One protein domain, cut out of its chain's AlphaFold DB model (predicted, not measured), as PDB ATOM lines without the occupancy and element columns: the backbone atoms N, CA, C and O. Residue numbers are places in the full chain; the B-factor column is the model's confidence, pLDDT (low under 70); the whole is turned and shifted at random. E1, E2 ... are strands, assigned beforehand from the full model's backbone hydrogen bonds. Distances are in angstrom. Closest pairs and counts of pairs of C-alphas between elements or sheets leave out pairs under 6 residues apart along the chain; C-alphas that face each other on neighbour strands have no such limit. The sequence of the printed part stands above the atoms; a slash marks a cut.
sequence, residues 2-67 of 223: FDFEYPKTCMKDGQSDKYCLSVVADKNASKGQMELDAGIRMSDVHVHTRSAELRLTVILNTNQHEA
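This is residues 2 to 67 of the 223 residues of an uncharacterized protein of Perkinsus marinus (strain ATCC 50983 / TXsc) (UniProt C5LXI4). The model is a long, narrow, twisted ribbon of three long strands, E2, E3 and E4, side by side, with the short E1 at the edge next to E2. The ribbon makes the longest axis, and residues 44 to 50 loop round at one of its ends. The printed part has 66 residues, no named helix and four strands in the order E1, E2, E3, E4 both along the chain and across the mixed sheet; the class is all strand. The whole is loose, with a radius of gyration of the C-alphas of 15.2 A, and a rod of 52 by 18 by 18 A.

E3 has residues 33 to 43 and is 31.4 A long. E4, residues 51 to 61, also measures 31.4 A and ends at C-alpha 61 at (-23.136, 121.925, -35.963). E2, residues 19 to 28, measures 28.5 A. E1 has residues 3 to 5, with C-alpha 3 at (-33.997, 150.410, -42.331), and measures 6.0 A.

E2, E3 and E4 form a meander, each strand the antiparallel neighbour of the one before. E3 and E4 are a hairpin at 176 degrees, with N 38 and O 56 2.8 A apart, within hydrogen-bond range. E2 and E3 are a hairpin at 169 degrees, with N 24 and O 37 2.8 A apart, also within range. E1 and E2 meet only at a point, where C-alphas 4 and 21 face each other at 5.9 A. E1 is apart from E3 and E4. Residues 11 to 12 pair antiparallel with residues 15 to 16.

The C-alphas farthest apart are those of His 46 and His 65, 51.7 A. The printed part has no cut. The link from E1 to E2 is long, with 13 residues. Mean pLDDT of the printed part is 70.7; residues 2 to 19, 27 to 31, 44 to 49 and 64 to 66 are under 70.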
ATOM      1  N   PHE A   2     -32.280 154.606 -41.196       39.22
ATOM      2  CA  PHE A   2     -31.727 153.251 -41.206       39.22
ATOM      3  C   PHE A   2     -32.915 152.299 -41.255       39.22
ATOM      4  O   PHE A   2     -33.734 152.342 -40.339       39.22
ATOM      5  N   ASP A   3     -33.013 151.484 -42.298       42.84
ATOM      6  CA  ASP A   3     -33.997 150.410 -42.331       42.84
ATOM      7  C   ASP A   3     -33.363 149.173 -41.691       42.84
ATOM      8  O   ASP A   3     -32.365 148.626 -42.164       42.84
ATOM      9  N   PHE A   4     -33.897 148.798 -40.530       45.38
ATOM     10  CA  PHE A   4     -33.603 147.536 -39.865       45.38
ATOM     11  C   PHE A   4     -34.678 146.544 -40.298       45.38
ATOM     12  O   PHE A   4     -35.821 146.644 -39.851       45.38
ATOM     13  N   GLU A   5     -34.335 145.602 -41.176       48.44
ATOM     14  CA  GLU A   5     -35.258 144.542 -41.586       48.44
ATOM     15  C   GLU A   5     -34.818 143.200 -40.984       48.44
ATOM     16  O   GLU A   5     -33.855 142.564 -41.402       48.44
ATOM     17  N   TYR A   6     -35.571 142.761 -39.977       44.25
ATOM     18  CA  TYR A   6     -35.611 141.384 -39.486       44.25
ATOM     19  C   TYR A   6     -36.996 140.844 -39.870       44.25
ATOM     20  O   TYR A   6     -37.977 141.468 -39.458       44.25
ATOM     21  N   PRO A   7     -37.177 139.766 -40.665       48.06
ATOM     22  CA  PRO A   7     -36.230 138.773 -41.182       48.06
ATOM     23  C   PRO A   7     -36.082 138.787 -42.724       48.06
ATOM     24  O   PRO A   7     -35.797 137.753 -43.329       48.06
ATOM     25  N   LYS A   8     -36.340 139.914 -43.405       52.19
ATOM     26  CA  LYS A   8     -36.187 140.001 -44.867       52.19
ATOM     27  C   LYS A   8     -34.819 140.577 -45.207       52.19
ATOM     28  O   LYS A   8     -34.424 141.614 -44.692       52.19
ATOM     29  N   THR A   9     -34.082 139.851 -46.043       55.06
ATOM     30  CA  THR A   9     -32.819 140.301 -46.624       55.06
ATOM     31  C   THR A   9     -33.045 141.659 -47.285       55.06
ATOM     32  O   THR A   9     -34.082 141.860 -47.914       55.06
ATOM     33  N   CYS A  10     -32.090 142.588 -47.177       55.69
ATOM     34  CA  CYS A  10     -32.168 143.933 -47.771       55.69
ATOM     35  C   CYS A  10     -32.133 143.941 -49.319       55.69
ATOM     36  O   CYS A  10     -31.557 144.827 -49.952       55.69
ATOM     37  N   MET A  11     -32.669 142.896 -49.940       50.50
ATOM     38  CA  MET A  11     -32.901 142.748 -51.358       50.50
ATOM     39  C   MET A  11     -34.412 142.709 -51.573       50.50
ATOM     40  O   MET A  11     -35.027 141.644 -51.577       50.50
ATOM     41  N   LYS A  12     -35.008 143.883 -51.783       48.59
ATOM     42  CA  LYS A  12     -36.308 143.990 -52.448       48.59
ATOM     43  C   LYS A  12     -36.047 144.235 -53.930       48.59
ATOM     44  O   LYS A  12     -35.384 145.200 -54.296       48.59
ATOM     45  N   ASP A  13     -36.508 143.318 -54.777       46.91
ATOM     46  CA  ASP A  13     -36.613 143.510 -56.230       46.91
ATOM     47  C   ASP A  13     -35.332 144.008 -56.937       46.91
ATOM     48  O   ASP A  13     -35.373 144.830 -57.849       46.91
ATOM     49  N   GLY A  14     -34.161 143.516 -56.514       50.59
ATOM     50  CA  GLY A  14     -32.879 143.846 -57.152       50.59
ATOM     51  C   GLY A  14     -32.354 145.262 -56.875       50.59
ATOM     52  O   GLY A  14     -31.293 145.614 -57.393       50.59
ATOM     53  N   GLN A  15     -33.033 146.054 -56.038       47.12
ATOM     54  CA  GLN A  15     -32.523 147.319 -55.513       47.12
ATOM     55  C   GLN A  15     -32.020 147.120 -54.078       47.12
ATOM     56  O   GLN A  15     -32.746 146.685 -53.191       47.12
ATOM     57  N   SER A  16     -30.733 147.404 -53.869       54.62
ATOM     58  CA  SER A  16     -30.120 147.470 -52.540       54.62
ATOM     59  C   SER A  16     -30.406 148.842 -51.949       54.62
ATOM     60  O   SER A  16     -30.022 149.849 -52.551       54.62
ATOM     61  N   ASP A  17     -30.973 148.888 -50.747       58.66
ATOM     62  CA  ASP A  17     -31.037 150.126 -49.972       58.66
ATOM     63  C   ASP A  17     -29.629 150.710 -49.760       58.66
ATOM     64  O   ASP A  17     -28.619 149.990 -49.755       58.66
ATOM     65  N   LYS A  18     -29.546 152.042 -49.616       64.69
ATOM     66  CA  LYS A  18     -28.271 152.769 -49.426       64.69
ATOM     67  C   LYS A  18     -27.508 152.276 -48.193       64.69
ATOM     68  O   LYS A  18     -26.279 152.250 -48.208       64.69
ATOM     69  N   TYR A  19     -28.245 151.871 -47.162       68.62
ATOM     70  CA  TYR A  19     -27.740 151.278 -45.932       68.62
ATOM     71  C   TYR A  19     -28.579 150.042 -45.626       68.62
ATOM     72  O   TYR A  19     -29.788 150.152 -45.461       68.62
ATOM     73  N   CYS A  20     -27.931 148.891 -45.538       73.12
ATOM     74  CA  CYS A  20     -28.533 147.621 -45.179       73.12
ATOM     75  C   CYS A  20     -27.856 147.094 -43.919       73.12
ATOM     76  O   CYS A  20     -26.631 146.971 -43.883       73.12
ATOM     77  N   LEU A  21     -28.658 146.761 -42.915       77.19
ATOM     78  CA  LEU A  21     -28.263 145.945 -41.775       77.19
ATOM     79  C   LEU A  21     -29.162 144.705 -41.790       77.19
ATOM     80  O   LEU A  21     -30.381 144.831 -41.726       77.19
ATOM     81  N   SER A  22     -28.564 143.523 -41.883       77.50
ATOM     82  CA  SER A  22     -29.269 142.243 -41.928       77.50
ATOM     83  C   SER A  22     -28.821 141.352 -40.782       77.50
ATOM     84  O   SER A  22     -27.624 141.194 -40.556       77.50
ATOM     85  N   VAL A  23     -29.775 140.729 -40.096       80.56
ATOM     86  CA  VAL A  23     -29.514 139.633 -39.158       80.56
ATOM     87  C   VAL A  23     -30.484 138.511 -39.491       80.56
ATOM     88  O   VAL A  23     -31.698 138.702 -39.439       80.56
ATOM     89  N   VAL A  24     -29.949 137.352 -39.850       80.00
ATOM     90  CA  VAL A  24     -30.700 136.160 -40.235       80.00
ATOM     91  C   VAL A  24     -30.248 135.024 -39.334       80.00
ATOM     92  O   VAL A  24     -29.065 134.709 -39.266       80.00
ATOM     93  N   ALA A  25     -31.195 134.423 -38.623       80.62
ATOM     94  CA  ALA A  25     -30.966 133.184 -37.900       80.62
ATOM     95  C   ALA A  25     -31.742 132.083 -38.621       80.62
ATOM     96  O   ALA A  25     -32.962 132.189 -38.757       80.62
ATOM     97  N   ASP A  26     -31.041 131.054 -39.083       78.69
ATOM     98  CA  ASP A  26     -31.643 129.868 -39.678       78.69
ATOM     99  C   ASP A  26     -31.348 128.649 -38.799       78.69
ATOM    100  O   ASP A  26     -30.237 128.439 -38.309       78.69
ATOM    101  N   LYS A  27     -32.373 127.833 -38.577       69.88
ATOM    102  CA  LYS A  27     -32.248 126.554 -37.890       69.88
ATOM    103  C   LYS A  27     -32.610 125.463 -38.880       69.88
ATOM    104  O   LYS A  27     -33.784 125.145 -39.076       69.88
ATOM    105  N   ASN A  28     -31.591 124.813 -39.425       68.25
ATOM    106  CA  ASN A  28     -31.778 123.676 -40.305       68.25
ATOM    107  C   ASN A  28     -31.830 122.374 -39.492       68.25
ATOM    108  O   ASN A  28     -30.836 121.665 -39.321       68.25
ATOM    109  N   ALA A  29     -33.022 122.067 -38.970       59.31
ATOM    110  CA  ALA A  29     -33.252 120.904 -38.113       59.31
ATOM    111  C   ALA A  29     -32.932 119.558 -38.793       59.31
ATOM    112  O   ALA A  29     -32.564 118.616 -38.100       59.31
ATOM    113  N   SER A  30     -33.029 119.460 -40.125       60.31
ATOM    114  CA  SER A  30     -32.718 118.229 -40.870       60.31
ATOM    115  C   SER A  30     -31.223 118.013 -41.110       60.31
ATOM    116  O   SER A  30     -30.821 116.891 -41.399       60.31
ATOM    117  N   LYS A  31     -30.397 119.056 -40.960       67.44
ATOM    118  CA  LYS A  31     -28.930 118.964 -41.010       67.44
ATOM    119  C   LYS A  31     -28.269 119.013 -39.635       67.44
ATOM    120  O   LYS A  31     -27.051 118.959 -39.561       67.44
ATOM    121  N   GLY A  32     -29.054 119.174 -38.565       77.25
ATOM    122  CA  GLY A  32     -28.519 119.394 -37.225       77.25
ATOM    123  C   GLY A  32     -27.702 120.682 -37.123       77.25
ATOM    124  O   GLY A  32     -26.773 120.726 -36.331       77.25
ATOM    125  N   GLN A  33     -28.007 121.724 -37.902       83.12
ATOM    126  CA  GLN A  33     -27.212 122.960 -37.957       83.12
ATOM    127  C   GLN A  33     -28.029 124.174 -37.519       83.12
ATOM    128  O   GLN A  33     -29.214 124.295 -37.840       83.12
ATOM    129  N   MET A  34     -27.385 125.086 -36.797       86.62
ATOM    130  CA  MET A  34     -27.893 126.430 -36.529       86.62
ATOM    131  C   MET A  34     -26.929 127.439 -37.137       86.62
ATOM    132  O   MET A  34     -25.742 127.402 -36.836       86.62
ATOM    133  N   GLU A  35     -27.433 128.334 -37.972       89.06
ATOM    134  CA  GLU A  35     -26.655 129.371 -38.639       89.06
ATOM    135  C   GLU A  35     -27.147 130.749 -38.194       89.06
ATOM    136  O   GLU A  35     -28.348 131.020 -38.142       89.06
ATOM    137  N   LEU A  36     -26.206 131.626 -37.864       88.44
ATOM    138  CA  LEU A  36     -26.439 133.041 -37.630       88.44
ATOM    139  C   LEU A  36     -25.601 133.833 -38.629       88.44
ATOM    140  O   LEU A  36     -24.374 133.787 -38.580       88.44
ATOM    141  N   ASP A  37     -26.261 134.591 -39.493       88.19
ATOM    142  CA  ASP A  37     -25.637 135.506 -40.440       88.19
ATOM    143  C   ASP A  37     -26.008 136.946 -40.081       88.19
ATOM    144  O   ASP A  37     -27.182 137.315 -40.024       88.19
ATOM    145  N   ALA A  38     -25.006 137.771 -39.815       87.94
ATOM    146  CA  ALA A  38     -25.158 139.189 -39.555       87.94
ATOM    147  C   ALA A  38     -24.319 139.975 -40.560       87.94
ATOM    148  O   ALA A  38     -23.143 139.692 -40.768       87.94
ATOM    149  N   GLY A  39     -24.902 141.004 -41.160       86.88
ATOM    150  CA  GLY A  39     -24.249 141.766 -42.208       86.88
ATOM    151  C   GLY A  39     -24.629 143.234 -42.200       86.88
ATOM    152  O   GLY A  39     -25.755 143.602 -41.886       86.88
ATOM    153  N   ILE A  40     -23.679 144.079 -42.576       85.25
ATOM    154  CA  ILE A  40     -23.898 145.478 -42.920       85.25
ATOM    155  C   ILE A  40     -23.413 145.665 -44.349       85.25
ATOM    156  O   ILE A  40     -22.317 145.230 -44.694       85.25
ATOM    157  N   ARG A  41     -24.195 146.353 -45.173       82.69
ATOM    158  CA  ARG A  41     -23.799 146.774 -46.514       82.69
ATOM    159  C   ARG A  41     -24.200 148.223 -46.734       82.69
ATOM    160  O   ARG A  41     -25.336 148.609 -46.493       82.69
ATOM    161  N   MET A  42     -23.266 149.027 -47.210       80.94
ATOM    162  CA  MET A  42     -23.476 150.423 -47.560       80.94
ATOM    163  C   MET A  42     -23.090 150.602 -49.018       80.94
ATOM    164  O   MET A  42     -21.936 150.379 -49.381       80.94
ATOM    165  N   SER A  43     -24.052 150.974 -49.854       75.50
ATOM    166  CA  SER A  43     -23.797 151.227 -51.271       75.50
ATOM    167  C   SER A  43     -23.336 152.670 -51.462       75.50
ATOM    168  O   SER A  43     -23.858 153.589 -50.828       75.50
ATOM    169  N   ASP A  44     -22.358 152.886 -52.336       67.56
ATOM    170  CA  ASP A  44     -21.901 154.228 -52.686       67.56
ATOM    171  C   ASP A  44     -23.046 154.993 -53.375       67.56
ATOM    172  O   ASP A  44     -23.730 154.492 -54.278       67.56
ATOM    173  N   VAL A  45     -23.279 156.221 -52.903       64.69
ATOM    174  CA  VAL A  45     -24.392 157.078 -53.329       64.69
ATOM    175  C   VAL A  45     -24.230 157.542 -54.779       64.69
ATOM    176  O   VAL A  45     -25.231 157.778 -55.450       64.69
ATOM    177  N   HIS A  46     -22.993 157.649 -55.266       64.12
ATOM    178  CA  HIS A  46     -22.664 158.119 -56.611       64.12
ATOM    179  C   HIS A  46     -22.353 156.963 -57.571       64.12
ATOM    180  O   HIS A  46     -22.482 157.125 -58.783       64.12
ATOM    181  N   VAL A  47     -21.947 155.797 -57.051       66.62
ATOM    182  CA  VAL A  47     -21.574 154.625 -57.859       66.62
ATOM    183  C   VAL A  47     -22.156 153.343 -57.253       66.62
ATOM    184  O   VAL A  47     -21.484 152.642 -56.508       66.62
ATOM    185  N   HIS A  48     -23.382 152.970 -57.622       62.91
ATOM    186  CA  HIS A  48     -24.109 151.833 -57.020       62.91
ATOM    187  C   HIS A  48     -23.442 150.452 -57.159       62.91
ATOM    188  O   HIS A  48     -23.842 149.499 -56.494       62.91
ATOM    189  N   THR A  49     -22.418 150.318 -58.006       65.81
ATOM    190  CA  THR A  49     -21.602 149.097 -58.104       65.81
ATOM    191  C   THR A  49     -20.536 148.991 -57.011       65.81
ATOM    192  O   THR A  49     -19.922 147.936 -56.861       65.81
ATOM    193  N   ARG A  50     -20.303 150.059 -56.239       71.69
ATOM    194  CA  ARG A  50     -19.380 150.081 -55.103       71.69
ATOM    195  C   ARG A  50     -20.156 149.956 -53.804       71.69
ATOM    196  O   ARG A  50     -21.170 150.621 -53.607       71.69
ATOM    197  N   SER A  51     -19.645 149.130 -52.902       78.00
ATOM    198  CA  SER A  51     -20.197 148.999 -51.562       78.00
ATOM    199  C   SER A  51     -19.100 148.744 -50.541       78.00
ATOM    200  O   SER A  51     -18.118 148.058 -50.834       78.00
ATOM    201  N   ALA A  52     -19.295 149.277 -49.341       86.31
ATOM    202  CA  ALA A  52     -18.661 148.752 -48.146       86.31
ATOM    203  C   ALA A  52     -19.568 147.658 -47.579       86.31
ATOM    204  O   ALA A  52     -20.777 147.847 -47.489       86.31
ATOM    205  N   GLU A  53     -19.015 146.512 -47.220       89.44
ATOM    206  CA  GLU A  53     -19.755 145.442 -46.568       89.44
ATOM    207  C   GLU A  53     -18.920 144.786 -45.476       89.44
ATOM    208  O   GLU A  53     -17.695 144.713 -45.563       89.44
ATOM    209  N   LEU A  54     -19.620 144.314 -44.455       90.62
ATOM    210  CA  LEU A  54     -19.130 143.463 -43.387       90.62
ATOM    211  C   LEU A  54     -20.168 142.358 -43.219       90.62
ATOM    212  O   LEU A  54     -21.343 142.662 -43.069       90.62
ATOM    213  N   ARG A  55     -19.752 141.100 -43.243       91.62
ATOM    214  CA  ARG A  55     -20.599 139.928 -43.034       91.62
ATOM    215  C   ARG A  55     -19.915 139.010 -42.038       91.62
ATOM    216  O   ARG A  55     -18.714 138.780 -42.148       91.62
ATOM    217  N   LEU A  56     -20.675 138.514 -41.078       93.31
ATOM    218  CA  LEU A  56     -20.272 137.557 -40.067       93.31
ATOM    219  C   LEU A  56     -21.257 136.397 -40.123       93.31
ATOM    220  O   LEU A  56     -22.447 136.589 -39.910       93.31
ATOM    221  N   THR A  57     -20.749 135.200 -40.354       93.31
ATOM    222  CA  THR A  57     -21.529 133.969 -40.317       93.31
ATOM    223  C   THR A  57     -20.984 133.089 -39.210       93.31
ATOM    224  O   THR A  57     -19.772 132.905 -39.110       93.31
ATOM    225  N   VAL A  58     -21.865 132.552 -38.378       93.75
ATOM    226  CA  VAL A  58     -21.546 131.602 -37.314       93.75
ATOM    227  C   VAL A  58     -22.419 130.379 -37.514       93.75
ATOM    228  O   VAL A  58     -23.635 130.509 -37.619       93.75
ATOM    229  N   ILE A  59     -21.809 129.201 -37.565       92.06
ATOM    230  CA  ILE A  59     -22.512 127.936 -37.770       92.06
ATOM    231  C   ILE A  59     -22.208 127.033 -36.584       92.06
ATOM    232  O   ILE A  59     -21.053 126.745 -36.288       92.06
ATOM    233  N   LEU A  60     -23.253 126.589 -35.896       91.06
ATOM    234  CA  LEU A  60     -23.177 125.576 -34.857       91.06
ATOM    235  C   LEU A  60     -23.709 124.257 -35.418       91.06
ATOM    236  O   LEU A  60     -24.909 124.110 -35.669       91.06
ATOM    237  N   ASN A  61     -22.816 123.290 -35.581       87.75
ATOM    238  CA  ASN A  61     -23.136 121.925 -35.963       87.75
ATOM    239  C   ASN A  61     -23.469 121.127 -34.692       87.75
ATOM    240  O   ASN A  61     -22.635 120.936 -33.811       87.75
ATOM    241  N   THR A  62     -24.718 120.680 -34.595       79.69
ATOM    242  CA  THR A  62     -25.337 119.977 -33.454       79.69
ATOM    243  C   THR A  62     -25.777 118.552 -33.805       79.69
ATOM    244  O   THR A  62     -26.658 117.994 -33.146       79.69
ATOM    245  N   ASN A  63     -25.208 117.960 -34.861       72.50
ATOM    246  CA  ASN A  63     -25.530 116.594 -35.271       72.50
ATOM    247  C   ASN A  63     -25.377 115.623 -34.093       72.50
ATOM    248  O   ASN A  63     -24.325 115.545 -33.472       72.50
ATOM    249  N   GLN A  64     -26.421 114.839 -33.811       58.47
ATOM    250  CA  GLN A  64     -26.475 113.927 -32.657       58.47
ATOM    251  C   GLN A  64     -25.463 112.765 -32.725       58.47
ATOM    252  O   GLN A  64     -25.320 112.021 -31.757       58.47
ATOM    253  N   HIS A  65     -24.779 112.601 -33.860       62.81
ATOM    254  CA  HIS A  65     -23.801 111.541 -34.121       62.81
ATOM    255  C   HIS A  65     -22.369 112.056 -34.322       62.81
ATOM    256  O   HIS A  65     -21.455 111.245 -34.448       62.81
ATOM    257  N   GLU A  66     -22.167 113.373 -34.333       63.75
ATOM    258  CA  GLU A  66     -20.859 114.011 -34.492       63.75
ATOM    259  C   GLU A  66     -20.552 114.867 -33.259       63.75
ATOM    260  O   GLU A  66     -21.442 115.208 -32.475       63.75
ATOM    261  N   ALA A  67     -19.277 115.189 -33.049       71.69
ATOM    262  CA  ALA A  67     -18.900 116.136 -32.010       71.69
ATOM    263  C   ALA A  67     -19.515 117.512 -32.315       71.69
ATOM    264  O   ALA A  67     -19.633 117.914 -33.473       71.69
TER     265      ALA A  67